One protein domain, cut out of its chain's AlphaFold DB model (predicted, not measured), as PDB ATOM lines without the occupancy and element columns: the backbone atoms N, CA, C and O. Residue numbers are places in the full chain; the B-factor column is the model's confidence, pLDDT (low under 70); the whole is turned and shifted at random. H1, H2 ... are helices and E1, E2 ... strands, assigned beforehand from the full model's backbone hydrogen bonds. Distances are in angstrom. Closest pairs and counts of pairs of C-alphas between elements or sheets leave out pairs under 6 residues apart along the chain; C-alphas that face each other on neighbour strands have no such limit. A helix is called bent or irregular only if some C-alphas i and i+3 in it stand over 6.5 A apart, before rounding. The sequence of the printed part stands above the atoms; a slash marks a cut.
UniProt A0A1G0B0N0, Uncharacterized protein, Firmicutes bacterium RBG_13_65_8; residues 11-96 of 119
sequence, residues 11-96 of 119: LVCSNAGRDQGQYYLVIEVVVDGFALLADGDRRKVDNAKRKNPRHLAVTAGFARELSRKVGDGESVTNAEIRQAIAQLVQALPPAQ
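AT A GLANCE: This is residues 11 to 96 of the 119 residues of an uncharacterized protein of Firmicutes bacterium RBG_13_65_8 (UniProt A0A1G0B0N0). A strongly twisted sheet of five strands, bent sharply within E2, folds round into a small, incomplete barrel; its edge strands E4 and E5 meet only through the link of residues 52 to 55. H2 packs on one face of the sheet, slantwise to the strands and over E2 and E5, while H1 follows E5 away from the sheet, with residues 68 to 73 sticking out. The printed part has 86 residues, with named elements in the order E1, E2, E3, E4, E5, H1, H2, of mixed class; the sheet runs E4, E3, E2, E1, E5, with E3, E2, E1 and E5 antiparallel, neighbour to neighbour, and E4 meeting E3 only at a point. The whole is compact, with a radius of gyration of the C-alphas of 12.5 A and spans of 34 by 32 by 23 A.

IN THESE COORDINATES: E2, residues 23 to 30, is the longest strand, 19.4 A from first to last C-alpha, and bends by 65 degrees at residue 27. E1, residues 11 to 14, begins at C-alpha 11 (509.835, -71.355, 12.943). E3 is residues 34 to 38, 13.0 A long, and E4 is residues 49 to 51. E5, residues 56 to 62, is 14.8 A long. H1 is residues 64 to 71, beginning at C-alpha 64 (512.164, -76.256, 22.189). H2, residues 78 to 91, is 19.8 A long and ends at C-alpha 91 (500.301, -76.810, 16.743).

HOW THE PARTS SIT: E1, E2 and E3 form a meander, each strand the antiparallel neighbour of the one before, made of two hairpins. The pairing is staggered: E2 pairs with E1 over residues 23 to 25, where N 24 and O 12 are 2.8 A apart, and with E3 over residues 25 to 30, where N 36 and O 28 are 2.8 A apart. E1 and E5 are antiparallel at 155 degrees, with N 13 and O 57 2.8 A apart. E4 and E3 meet only at a point, where C-alphas 50 and 36 face each other at 5.7 A. H2 is on the sheet at a height of 9.2 A, over E2 and E5 and only just over E1, on which 3 of its C-alphas fall. On the local plane it runs slantwise to the strands, at 45 degrees to E2. The closest C-alphas of H2 and E5 are those of Leu 88 and Gly 61, 5.6 A apart. H1 is not on the sheet. H1 and H2 form a helical hairpin and only just touch, with 3 pairs of C-alphas within 8 A, H2 with residues 80 to 84 alone; the closest C-alphas are those of Leu 66 and Glu 80, 7.8 A apart. They run opposite ways at a shallow tilt of 32 degrees. In H1 and H2 every O i to N i+4 pair is within hydrogen-bond range.

THE WHOLE: The two C-alphas farthest apart are those of Arg 18 and Asp 72, at 36.4 A. The printed part has no cut, and no link is long. The mean pLDDT of the printed part is 73.1; residues 15 to 21, 31 to 34, 40 to 55 and 92 to 96 are under 70.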
ATOM      1  N   LEU A  11     510.583 -71.112  14.173       86.25
ATOM      2  CA  LEU A  11     509.835 -71.355  12.943       86.25
ATOM      3  C   LEU A  11     509.589 -70.034  12.216       86.25
ATOM      4  O   LEU A  11     509.109 -69.058  12.802       86.25
ATOM      5  N   VAL A  12     509.882 -70.025  10.922       83.38
ATOM      6  CA  VAL A  12     509.629 -68.887  10.042       83.38
ATOM      7  C   VAL A  12     508.913 -69.357   8.786       83.38
ATOM      8  O   VAL A  12     509.161 -70.456   8.292       83.38
ATOM      9  N   CYS A  13     508.050 -68.517   8.232       80.44
ATOM     10  CA  CYS A  13     507.399 -68.774   6.959       80.44
ATOM     11  C   CYS A  13     507.888 -67.807   5.880       80.44
ATOM     12  O   CYS A  13     508.251 -66.646   6.110       80.44
ATOM     13  N   SER A  14     507.951 -68.318   4.655       76.00
ATOM     14  CA  SER A  14     508.278 -67.523   3.482       76.00
ATOM     15  C   SER A  14     507.015 -66.853   2.949       76.00
ATOM     16  O   SER A  14     506.220 -67.502   2.278       76.00
ATOM     17  N   ASN A  15     506.850 -65.552   3.207       69.06
ATOM     18  CA  ASN A  15     505.688 -64.792   2.724       69.06
ATOM     19  C   ASN A  15     505.858 -64.224   1.297       69.06
ATOM     20  O   ASN A  15     504.935 -63.646   0.742       69.06
ATOM     21  N   ALA A  16     507.045 -64.343   0.687       58.09
ATOM     22  CA  ALA A  16     507.322 -63.759  -0.627       58.09
ATOM     23  C   ALA A  16     508.216 -64.650  -1.504       58.09
ATOM     24  O   ALA A  16     509.171 -65.272  -1.020       58.09
ATOM     25  N   GLY A  17     507.945 -64.641  -2.814       61.44
ATOM     26  CA  GLY A  17     508.723 -65.318  -3.858       61.44
ATOM     27  C   GLY A  17     508.111 -66.639  -4.343       61.44
ATOM     28  O   GLY A  17     507.003 -66.999  -3.981       61.44
ATOM     29  N   ARG A  18     508.860 -67.393  -5.157       53.22
ATOM     30  CA  ARG A  18     508.426 -68.680  -5.750       53.22
ATOM     31  C   ARG A  18     508.208 -69.810  -4.723       53.22
ATOM     32  O   ARG A  18     507.646 -70.838  -5.065       53.22
ATOM     33  N   ASP A  19     508.678 -69.604  -3.493       56.66
ATOM     34  CA  ASP A  19     508.601 -70.518  -2.345       56.66
ATOM     35  C   ASP A  19     507.564 -70.035  -1.297       56.66
ATOM     36  O   ASP A  19     507.708 -70.328  -0.108       56.66
ATOM     37  N   GLN A  20     506.588 -69.207  -1.692       63.59
ATOM     38  CA  GLN A  20     505.559 -68.666  -0.795       63.59
ATOM     39  C   GLN A  20     504.767 -69.795  -0.110       63.59
ATOM     40  O   GLN A  20     504.419 -70.784  -0.750       63.59
ATOM     41  N   GLY A  21     504.533 -69.666   1.199       68.94
ATOM     42  CA  GLY A  21     503.772 -70.639   1.996       68.94
ATOM     43  C   GLY A  21     504.591 -71.795   2.586       68.94
ATOM     44  O   GLY A  21     504.044 -72.612   3.320       68.94
ATOM     45  N   GLN A  22     505.902 -71.865   2.323       75.44
ATOM     46  CA  GLN A  22     506.766 -72.875   2.945       75.44
ATOM     47  C   GLN A  22     507.305 -72.422   4.307       75.44
ATOM     48  O   GLN A  22     507.702 -71.262   4.492       75.44
ATOM     49  N   TYR A  23     507.345 -73.375   5.240       81.12
ATOM     50  CA  TYR A  23     507.892 -73.222   6.584       81.12
ATOM     51  C   TYR A  23     509.347 -73.654   6.621       81.12
ATOM     52  O   TYR A  23     509.730 -74.639   6.006       81.12
ATOM     53  N   TYR A  24     510.145 -72.919   7.379       82.31
ATOM     54  CA  TYR A  24     511.554 -73.197   7.578       82.31
ATOM     55  C   TYR A  24     511.904 -73.058   9.047       82.31
ATOM     56  O   TYR A  24     511.261 -72.311   9.791       82.31
ATOM     57  N   LEU A  25     512.972 -73.739   9.444       83.75
ATOM     58  CA  LEU A  25     513.524 -73.622  10.778       83.75
ATOM     59  C   LEU A  25     514.860 -72.884  10.721       83.75
ATOM     60  O   LEU A  25     515.715 -73.183   9.882       83.75
ATOM     61  N   VAL A  26     515.029 -71.896  11.595       85.44
ATOM     62  CA  VAL A  26     516.295 -71.169  11.728       85.44
ATOM     63  C   VAL A  26     517.269 -72.067  12.472       85.44
ATOM     64  O   VAL A  26     517.014 -72.421  13.613       85.44
ATOM     65  N   ILE A  27     518.379 -72.439  11.850       80.75
ATOM     66  CA  ILE A  27     519.417 -73.236  12.518       80.75
ATOM     67  C   ILE A  27     520.389 -72.313  13.243       80.75
ATOM     68  O   ILE A  27     520.737 -72.549  14.394       80.75
ATOM     69  N   GLU A  28     520.766 -71.217  12.590       76.12
ATOM     70  CA  GLU A  28     521.718 -70.258  13.129       76.12
ATOM     71  C   GLU A  28     521.452 -68.866  12.553       76.12
ATOM     72  O   GLU A  28     520.979 -68.718  11.420       76.12
ATOM     73  N   VAL A  29     521.753 -67.837  13.339       77.50
ATOM     74  CA  VAL A  29     521.714 -66.442  12.898       77.50
ATOM     75  C   VAL A  29     523.148 -65.962  12.757       77.50
ATOM     76  O   VAL A  29     523.895 -65.919  13.730       77.50
ATOM     77  N   VAL A  30     523.528 -65.614  11.533       77.19
ATOM     78  CA  VAL A  30     524.860 -65.107  11.210       77.19
ATOM     79  C   VAL A  30     524.911 -63.615  11.534       77.19
ATOM     80  O   VAL A  30     523.966 -62.874  11.252       77.19
ATOM     81  N   VAL A  31     526.038 -63.168  12.093       64.88
ATOM     82  CA  VAL A  31     526.277 -61.787  12.555       64.88
ATOM     83  C   VAL A  31     526.042 -60.733  11.461       64.88
ATOM     84  O   VAL A  31     525.603 -59.629  11.763       64.88
ATOM     85  N   ASP A  32     526.218 -61.083  10.183       66.56
ATOM     86  CA  ASP A  32     525.926 -60.224   9.023       66.56
ATOM     87  C   ASP A  32     524.424 -59.923   8.797       66.56
ATOM     88  O   ASP A  32     524.044 -59.343   7.778       66.56
ATOM     89  N   GLY A  33     523.540 -60.334   9.712       67.62
ATOM     90  CA  GLY A  33     522.093 -60.123   9.611       67.62
ATOM     91  C   GLY A  33     521.389 -61.113   8.681       67.62
ATOM     92  O   GLY A  33     520.258 -60.873   8.257       67.62
ATOM     93  N   PHE A  34     522.041 -62.231   8.353       69.88
ATOM     94  CA  PHE A  34     521.457 -63.327   7.581       69.88
ATOM     95  C   PHE A  34     521.109 -64.495   8.502       69.88
ATOM     96  O   PHE A  34     521.904 -64.873   9.356       69.88
ATOM     97  N   ALA A  35     519.949 -65.113   8.293       74.19
ATOM     98  CA  ALA A  35     519.580 -66.344   8.985       74.19
ATOM     99  C   ALA A  35     519.830 -67.555   8.077       74.19
ATOM    100  O   ALA A  35     519.492 -67.540   6.886       74.19
ATOM    101  N   LEU A  36     520.417 -68.607   8.646       76.75
ATOM    102  CA  LEU A  36     520.544 -69.910   8.008       76.75
ATOM    103  C   LEU A  36     519.270 -70.706   8.271       76.75
ATOM    104  O   LEU A  36     518.940 -71.036   9.409       76.75
ATOM    105  N   LEU A  37     518.550 -70.995   7.191       77.06
ATOM    106  CA  LEU A  37     517.293 -71.730   7.212       77.06
ATOM    107  C   LEU A  37     517.497 -73.139   6.669       77.06
ATOM    108  O   LEU A  37     518.060 -73.303   5.580       77.06
ATOM    109  N   ALA A  38     516.975 -74.129   7.388       74.00
ATOM    110  CA  ALA A  38     516.934 -75.513   6.942       74.00
ATOM    111  C   ALA A  38     515.507 -76.073   7.003       74.00
ATOM    112  O   ALA A  38     514.718 -75.739   7.885       74.00
ATOM    113  N   ASP A  39     515.201 -76.926   6.029       70.19
ATOM    114  CA  ASP A  39     513.915 -77.622   5.868       70.19
ATOM    115  C   ASP A  39     514.074 -79.150   6.010       70.19
ATOM    116  O   ASP A  39     513.156 -79.855   6.414       70.19
ATOM    117  N   GLY A  40     515.275 -79.676   5.738       58.78
ATOM    118  CA  GLY A  40     515.603 -81.096   5.891       58.78
ATOM    119  C   GLY A  40     515.233 -81.987   4.696       58.78
ATOM    120  O   GLY A  40     515.799 -83.073   4.596       58.78
ATOM    121  N   ASP A  41     514.367 -81.544   3.769       53.25
ATOM    122  CA  ASP A  41     513.893 -82.368   2.640       53.25
ATOM    123  C   ASP A  41     514.518 -81.958   1.288       53.25
ATOM    124  O   ASP A  41     515.293 -82.710   0.694       53.25
ATOM    125  N   ARG A  42     514.268 -80.730   0.808       43.53
ATOM    126  CA  ARG A  42     514.721 -80.289  -0.533       43.53
ATOM    127  C   ARG A  42     516.077 -79.581  -0.572       43.53
ATOM    128  O   ARG A  42     516.688 -79.500  -1.638       43.53
ATOM    129  N   ARG A  43     516.564 -79.046   0.554       49.84
ATOM    130  CA  ARG A  43     517.872 -78.369   0.645       49.84
ATOM    131  C   ARG A  43     518.623 -78.829   1.894       49.84
ATOM    132  O   ARG A  43     518.180 -78.578   3.010       49.84
ATOM    133  N   LYS A  44     519.752 -79.517   1.682       44.66
ATOM    134  CA  LYS A  44     520.690 -79.948   2.736       44.66
ATOM    135  C   LYS A  44     521.306 -78.734   3.443       44.66
ATOM    136  O   LYS A  44     521.348 -77.655   2.854       44.66
ATOM    137  N   VAL A  45     521.847 -78.940   4.646       43.56
ATOM    138  CA  VAL A  45     522.629 -77.948   5.419       43.56
ATOM    139  C   VAL A  45     523.701 -77.255   4.554       43.56
ATOM    140  O   VAL A  45     523.836 -76.038   4.615       43.56
ATOM    141  N   ASP A  46     524.340 -77.986   3.634       40.94
ATOM    142  CA  ASP A  46     525.294 -77.463   2.636       40.94
ATOM    143  C   ASP A  46     524.728 -76.457   1.612       40.94
ATOM    144  O   ASP A  46     525.479 -75.726   0.973       40.94
ATOM    145  N   ASN A  47     523.409 -76.418   1.410       45.81
ATOM    146  CA  ASN A  47     522.719 -75.499   0.494       45.81
ATOM    147  C   ASN A  47     521.645 -74.675   1.223       45.81
ATOM    148  O   ASN A  47     520.625 -74.290   0.630       45.81
ATOM    149  N   ALA A  48     521.871 -74.407   2.514       53.06
ATOM    150  CA  ALA A  48     521.042 -73.508   3.301       53.06
ATOM    151  C   ALA A  48     520.916 -72.159   2.576       53.06
ATOM    152  O   ALA A  48     521.898 -71.495   2.227       53.06
ATOM    153  N   LYS A  49     519.676 -71.763   2.280       57.66
ATOM    154  CA  LYS A  49     519.403 -70.537   1.531       57.66
ATOM    155  C   LYS A  49     519.650 -69.374   2.489       57.66
ATOM    156  O   LYS A  49     518.836 -69.147   3.378       57.66
ATOM    157  N   ARG A  50     520.753 -68.636   2.303       61.75
ATOM    158  CA  ARG A  50     520.944 -67.322   2.937       61.75
ATOM    159  C   ARG A  50     519.759 -66.457   2.543       61.75
ATOM    160  O   ARG A  50     519.665 -66.007   1.399       61.75
ATOM    161  N   LYS A  51     518.817 -66.292   3.463       63.81
ATOM    162  CA  LYS A  51     517.621 -65.501   3.226       63.81
ATOM    163  C   LYS A  51     517.674 -64.285   4.127       63.81
ATOM    164  O   LYS A  51     518.000 -64.376   5.307       63.81
ATOM    165  N   ASN A  52     517.396 -63.134   3.526       63.47
ATOM    166  CA  ASN A  52     517.301 -61.895   4.269       63.47
ATOM    167  C   ASN A  52     516.064 -61.987   5.184       63.47
ATOM    168  O   ASN A  52     514.970 -62.262   4.669       63.47
ATOM    169  N   PRO A  53     516.209 -61.768   6.502       65.19
ATOM    170  CA  PRO A  53     515.106 -61.826   7.459       65.19
ATOM    171  C   PRO A  53     513.945 -60.890   7.115       65.19
ATOM    172  O   PRO A  53     512.811 -61.165   7.482       65.19
ATOM    173  N   ARG A  54     514.184 -59.848   6.308       64.00
ATOM    174  CA  ARG A  54     513.142 -58.935   5.809       64.00
ATOM    175  C   ARG A  54     512.034 -59.608   4.989       64.00
ATOM    176  O   ARG A  54     510.972 -59.023   4.835       64.00
ATOM    177  N   HIS A  55     512.275 -60.799   4.431       66.38
ATOM    178  CA  HIS A  55     511.289 -61.560   3.643       66.38
ATOM    179  C   HIS A  55     510.827 -62.840   4.359       66.38
ATOM    180  O   HIS A  55     510.381 -63.803   3.718       66.38
ATOM    181  N   LEU A  56     511.024 -62.887   5.675       71.75
ATOM    182  CA  LEU A  56     510.573 -63.954   6.550       71.75
ATOM    183  C   LEU A  56     509.503 -63.386   7.465       71.75
ATOM    184  O   LEU A  56     509.693 -62.331   8.060       71.75
ATOM    185  N   ALA A  57     508.390 -64.095   7.571       76.00
ATOM    186  CA  ALA A  57     507.443 -63.863   8.641       76.00
ATOM    187  C   ALA A  57     507.810 -64.831   9.766       76.00
ATOM    188  O   ALA A  57     507.826 -66.050   9.582       76.00
ATOM    189  N   VAL A  58     508.201 -64.279  10.909       78.88
ATOM    190  CA  VAL A  58     508.506 -65.078  12.091       78.88
ATOM    191  C   VAL A  58     507.182 -65.509  12.698       78.88
ATOM    192  O   VAL A  58     506.249 -64.722  12.822       78.88
ATOM    193  N   THR A  59     507.067 -66.787  13.031       80.06
ATOM    194  CA  THR A  59     505.866 -67.315  13.676       80.06
ATOM    195  C   THR A  59     506.140 -67.536  15.156       80.06
ATOM    196  O   THR A  59     507.291 -67.657  15.562       80.06
ATOM    197  N   ALA A  60     505.103 -67.663  15.985       79.88
ATOM    198  CA  ALA A  60     505.252 -68.000  17.405       79.88
ATOM    199  C   ALA A  60     505.771 -69.438  17.657       79.88
ATOM    200  O   ALA A  60     506.109 -69.782  18.791       79.88
ATOM    201  N   GLY A  61     505.860 -70.277  16.618       82.00
ATOM    202  CA  GLY A  61     506.361 -71.647  16.706       82.00
ATOM    203  C   GLY A  61     507.856 -71.697  17.034       82.00
ATOM    204  O   GLY A  61     508.678 -71.136  16.314       82.00
ATOM    205  N   PHE A  62     508.220 -72.384  18.115       87.56
ATOM    206  CA  PHE A  62     509.609 -72.519  18.560       87.56
ATOM    207  C   PHE A  62     509.922 -73.973  18.913       87.56
ATOM    208  O   PHE A  62     509.283 -74.555  19.794       87.56
ATOM    209  N   ALA A  63     510.929 -74.547  18.249       88.06
ATOM    210  CA  ALA A  63     511.348 -75.930  18.447       88.06
ATOM    211  C   ALA A  63     512.191 -76.068  19.722       88.06
ATOM    212  O   ALA A  63     513.419 -76.165  19.685       88.06
ATOM    213  N   ARG A  64     511.515 -76.094  20.876       86.50
ATOM    214  CA  ARG A  64     512.164 -76.256  22.189       86.50
ATOM    215  C   ARG A  64     512.976 -77.539  22.291       86.50
ATOM    216  O   ARG A  64     514.028 -77.522  22.915       86.50
ATOM    217  N   GLU A  65     512.488 -78.627  21.702       86.69
ATOM    218  CA  GLU A  65     513.167 -79.924  21.742       86.69
ATOM    219  C   GLU A  65     514.527 -79.855  21.054       86.69
ATOM    220  O   GLU A  65     515.543 -80.169  21.665       86.69
ATOM    221  N   LEU A  66     514.564 -79.332  19.827       87.25
ATOM    222  CA  LEU A  66     515.805 -79.196  19.068       87.25
ATOM    223  C   LEU A  66     516.777 -78.220  19.736       87.25
ATOM    224  O   LEU A  66     517.967 -78.503  19.842       87.25
ATOM    225  N   SER A  67     516.257 -77.104  20.257       87.19
ATOM    226  CA  SER A  67     517.063 -76.141  21.009       87.19
ATOM    227  C   SER A  67     517.701 -76.755  22.254       87.19
ATOM    228  O   SER A  67     518.818 -76.371  22.592       87.19
ATOM    229  N   ARG A  68     517.010 -77.672  22.944       88.88
ATOM    230  CA  ARG A  68     517.579 -78.394  24.088       88.88
ATOM    231  C   ARG A  68     518.671 -79.349  23.637       88.88
ATOM    232  O   ARG A  68     519.780 -79.209  24.123       88.88
ATOM    233  N   LYS A  69     518.403 -80.202  22.641       88.62
ATOM    234  CA  LYS A  69     519.392 -81.160  22.114       88.62
ATOM    235  C   LYS A  69     520.702 -80.484  21.716       88.62
ATOM    236  O   LYS A  69     521.770 -80.940  22.100       88.62
ATOM    237  N   VAL A  70     520.627 -79.358  21.007       86.00
ATOM    238  CA  VAL A  70     521.833 -78.598  20.644       86.00
ATOM    239  C   VAL A  70     522.506 -77.956  21.855       86.00
ATOM    240  O   VAL A  70     523.731 -77.904  21.903       86.00
ATOM    241  N   GLY A  71     521.737 -77.519  22.854       85.50
ATOM    242  CA  GLY A  71     522.276 -77.073  24.143       85.50
ATOM    243  C   GLY A  71     522.998 -78.182  24.919       85.50
ATOM    244  O   GLY A  71     523.997 -77.904  25.575       85.50
ATOM    245  N   ASP A  72     522.539 -79.428  24.788       88.75
ATOM    246  CA  ASP A  72     523.180 -80.636  25.321       88.75
ATOM    247  C   ASP A  72     524.396 -81.097  24.481       88.75
ATOM    248  O   ASP A  72     525.105 -82.027  24.862       88.75
ATOM    249  N   GLY A  73     524.682 -80.436  23.351       86.19
ATOM    250  CA  GLY A  73     525.786 -80.777  22.446       86.19
ATOM    251  C   GLY A  73     525.460 -81.888  21.445       86.19
ATOM    252  O   GLY A  73     526.354 -82.381  20.754       86.19
ATOM    253  N   GLU A  74     524.192 -82.288  21.334       85.50
ATOM    254  CA  GLU A  74     523.742 -83.254  20.337       85.50
ATOM    255  C   GLU A  74     523.526 -82.602  18.968       85.50
ATOM    256  O   GLU A  74     523.022 -81.485  18.832       85.50
ATOM    257  N   SER A  75     523.870 -83.344  17.914       77.94
ATOM    258  CA  SER A  75     523.603 -82.929  16.538       77.94
ATOM    259  C   SER A  75     522.164 -83.252  16.153       77.94
ATOM    260  O   SER A  75     521.724 -84.397  16.248       77.94
ATOM    261  N   VAL A  76     521.440 -82.250  15.664       82.88
ATOM    262  CA  VAL A  76     520.078 -82.436  15.158       82.88
ATOM    263  C   VAL A  76     520.120 -83.023  13.751       82.88
ATOM    264  O   VAL A  76     520.841 -82.542  12.876       82.88
ATOM    265  N   THR A  77     519.313 -84.056  13.513       82.25
ATOM    266  CA  THR A  77     519.211 -84.691  12.192       82.25
ATOM    267  C   THR A  77     518.101 -84.079  11.333       82.25
ATOM    268  O   THR A  77     517.123 -83.524  11.832       82.25
ATOM    269  N   ASN A  78     518.206 -84.227  10.007       79.44
ATOM    270  CA  ASN A  78     517.187 -83.736   9.066       79.44
ATOM    271  C   ASN A  78     515.784 -84.302   9.354       79.44
ATOM    272  O   ASN A  78     514.788 -83.603   9.177       79.44
ATOM    273  N   ALA A  79     515.706 -85.558   9.811       81.00
ATOM    274  CA  ALA A  79     514.446 -86.197  10.178       81.00
ATOM    275  C   ALA A  79     513.764 -85.471  11.347       81.00
ATOM    276  O   ALA A  79     512.558 -85.236  11.305       81.00
ATOM    277  N   GLU A  80     514.541 -85.060  12.348       84.25
ATOM    278  CA  GLU A  80     514.040 -84.315  13.501       84.25
ATOM    279  C   GLU A  80     513.600 -82.900  13.130       84.25
ATOM    280  O   GLU A  80     512.554 -82.455  13.590       84.25
ATOM    281  N   ILE A  81     514.334 -82.215  12.245       82.62
ATOM    282  CA  ILE A  81     513.920 -80.901  11.723       82.62
ATOM    283  C   ILE A  81     512.558 -81.018  11.038       82.62
ATOM    284  O   ILE A  81     511.641 -80.260  11.350       82.62
ATOM    285  N   ARG A  82     512.396 -82.008  10.154       82.31
ATOM    286  CA  ARG A  82     511.134 -82.245   9.445       82.31
ATOM    287  C   ARG A  82     509.985 -82.543  10.409       82.31
ATOM    288  O   ARG A  82     508.892 -82.007  10.240       82.31
ATOM    289  N   GLN A  83     510.227 -83.385  11.415       85.31
ATOM    290  CA  GLN A  83     509.239 -83.705  12.448       85.31
ATOM    291  C   GLN A  83     508.855 -82.464  13.259       85.31
ATOM    292  O   GLN A  83     507.669 -82.198  13.431       85.31
ATOM    293  N   ALA A  84     509.835 -81.678  13.705       86.75
ATOM    294  CA  ALA A  84     509.595 -80.464  14.472       86.75
ATOM    295  C   ALA A  84     508.808 -79.425  13.665       86.75
ATOM    296  O   ALA A  84     507.870 -78.838  14.194       86.75
ATOM    297  N   ILE A  85     509.131 -79.228  12.382       84.19
ATOM    298  CA  ILE A  85     508.362 -78.341  11.497       84.19
ATOM    299  C   ILE A  85     506.914 -78.825  11.405       84.19
ATOM    300  O   ILE A  85     506.004 -78.038  11.645       84.19
ATOM    301  N   ALA A  86     506.688 -80.110  11.113       84.06
ATOM    302  CA  ALA A  86     505.339 -80.663  11.003       84.06
ATOM    303  C   ALA A  86     504.531 -80.489  12.300       84.06
ATOM    304  O   ALA A  86     503.381 -80.059  12.253       84.06
ATOM    305  N   GLN A  87     505.147 -80.759  13.455       86.94
ATOM    306  CA  GLN A  87     504.518 -80.570  14.762       86.94
ATOM    307  C   GLN A  87     504.204 -79.101  15.048       86.94
ATOM    308  O   GLN A  87     503.111 -78.788  15.508       86.94
ATOM    309  N   LEU A  88     505.134 -78.187  14.761       86.44
ATOM    310  CA  LEU A  88     504.924 -76.759  14.987       86.44
ATOM    311  C   LEU A  88     503.838 -76.198  14.070       86.44
ATOM    312  O   LEU A  88     502.997 -75.442  14.539       86.44
ATOM    313  N   VAL A  89     503.819 -76.594  12.798       82.56
ATOM    314  CA  VAL A  89     502.767 -76.207  11.848       82.56
ATOM    315  C   VAL A  89     501.408 -76.747  12.293       82.56
ATOM    316  O   VAL A  89     500.425 -76.019  12.235       82.56
ATOM    317  N   GLN A  90     501.346 -77.983  12.796       80.31
ATOM    318  CA  GLN A  90     500.110 -78.570  13.321       80.31
ATOM    319  C   GLN A  90     499.649 -77.919  14.637       80.31
ATOM    320  O   GLN A  90     498.450 -77.824  14.889       80.31
ATOM    321  N   ALA A  91     500.587 -77.481  15.478       80.69
ATOM    322  CA  ALA A  91     500.301 -76.810  16.743       80.69
ATOM    323  C   ALA A  91     499.870 -75.343  16.566       80.69
ATOM    324  O   ALA A  91     499.321 -74.749  17.496       80.69
ATOM    325  N   LEU A  92     500.128 -74.746  15.399       67.75
ATOM    326  CA  LEU A  92     499.706 -73.388  15.087       67.75
ATOM    327  C   LEU A  92     498.229 -73.369  14.667       67.75
ATOM    328  O   LEU A  92     497.809 -74.178  13.837       67.75
ATOM    329  N   PRO A  93     497.416 -72.446  15.213       58.72
ATOM    330  CA  PRO A  93     496.024 -72.321  14.815       58.72
ATOM    331  C   PRO A  93     495.926 -71.900  13.337       58.72
ATOM    332  O   PRO A  93     496.709 -71.061  12.880       58.72
ATOM    333  N   PRO A  94     494.927 -72.408  12.591       56.47
ATOM    334  CA  PRO A  94     494.800 -72.161  11.154       56.47
ATOM    335  C   PRO A  94     494.593 -70.684  10.786       56.47
ATOM    336  O   PRO A  94     494.860 -70.301   9.654       56.47
ATOM    337  N   ALA A  95     494.211 -69.833  11.744       54.09
ATOM    338  CA  ALA A  95     494.005 -68.396  11.547       54.09
ATOM    339  C   ALA A  95     495.270 -67.620  11.116       54.09
ATOM    340  O   ALA A  95     495.164 -66.496  10.640       54.09
ATOM    341  N   GLN A  96     496.471 -68.188  11.283       47.16
ATOM    342  CA  GLN A  96     497.732 -67.581  10.820       47.16
ATOM    343  C   GLN A  96     498.225 -68.157   9.482       47.16
ATOM    344  O   GLN A  96     499.256 -67.721   8.972       47.16
TER     345      GLN A  96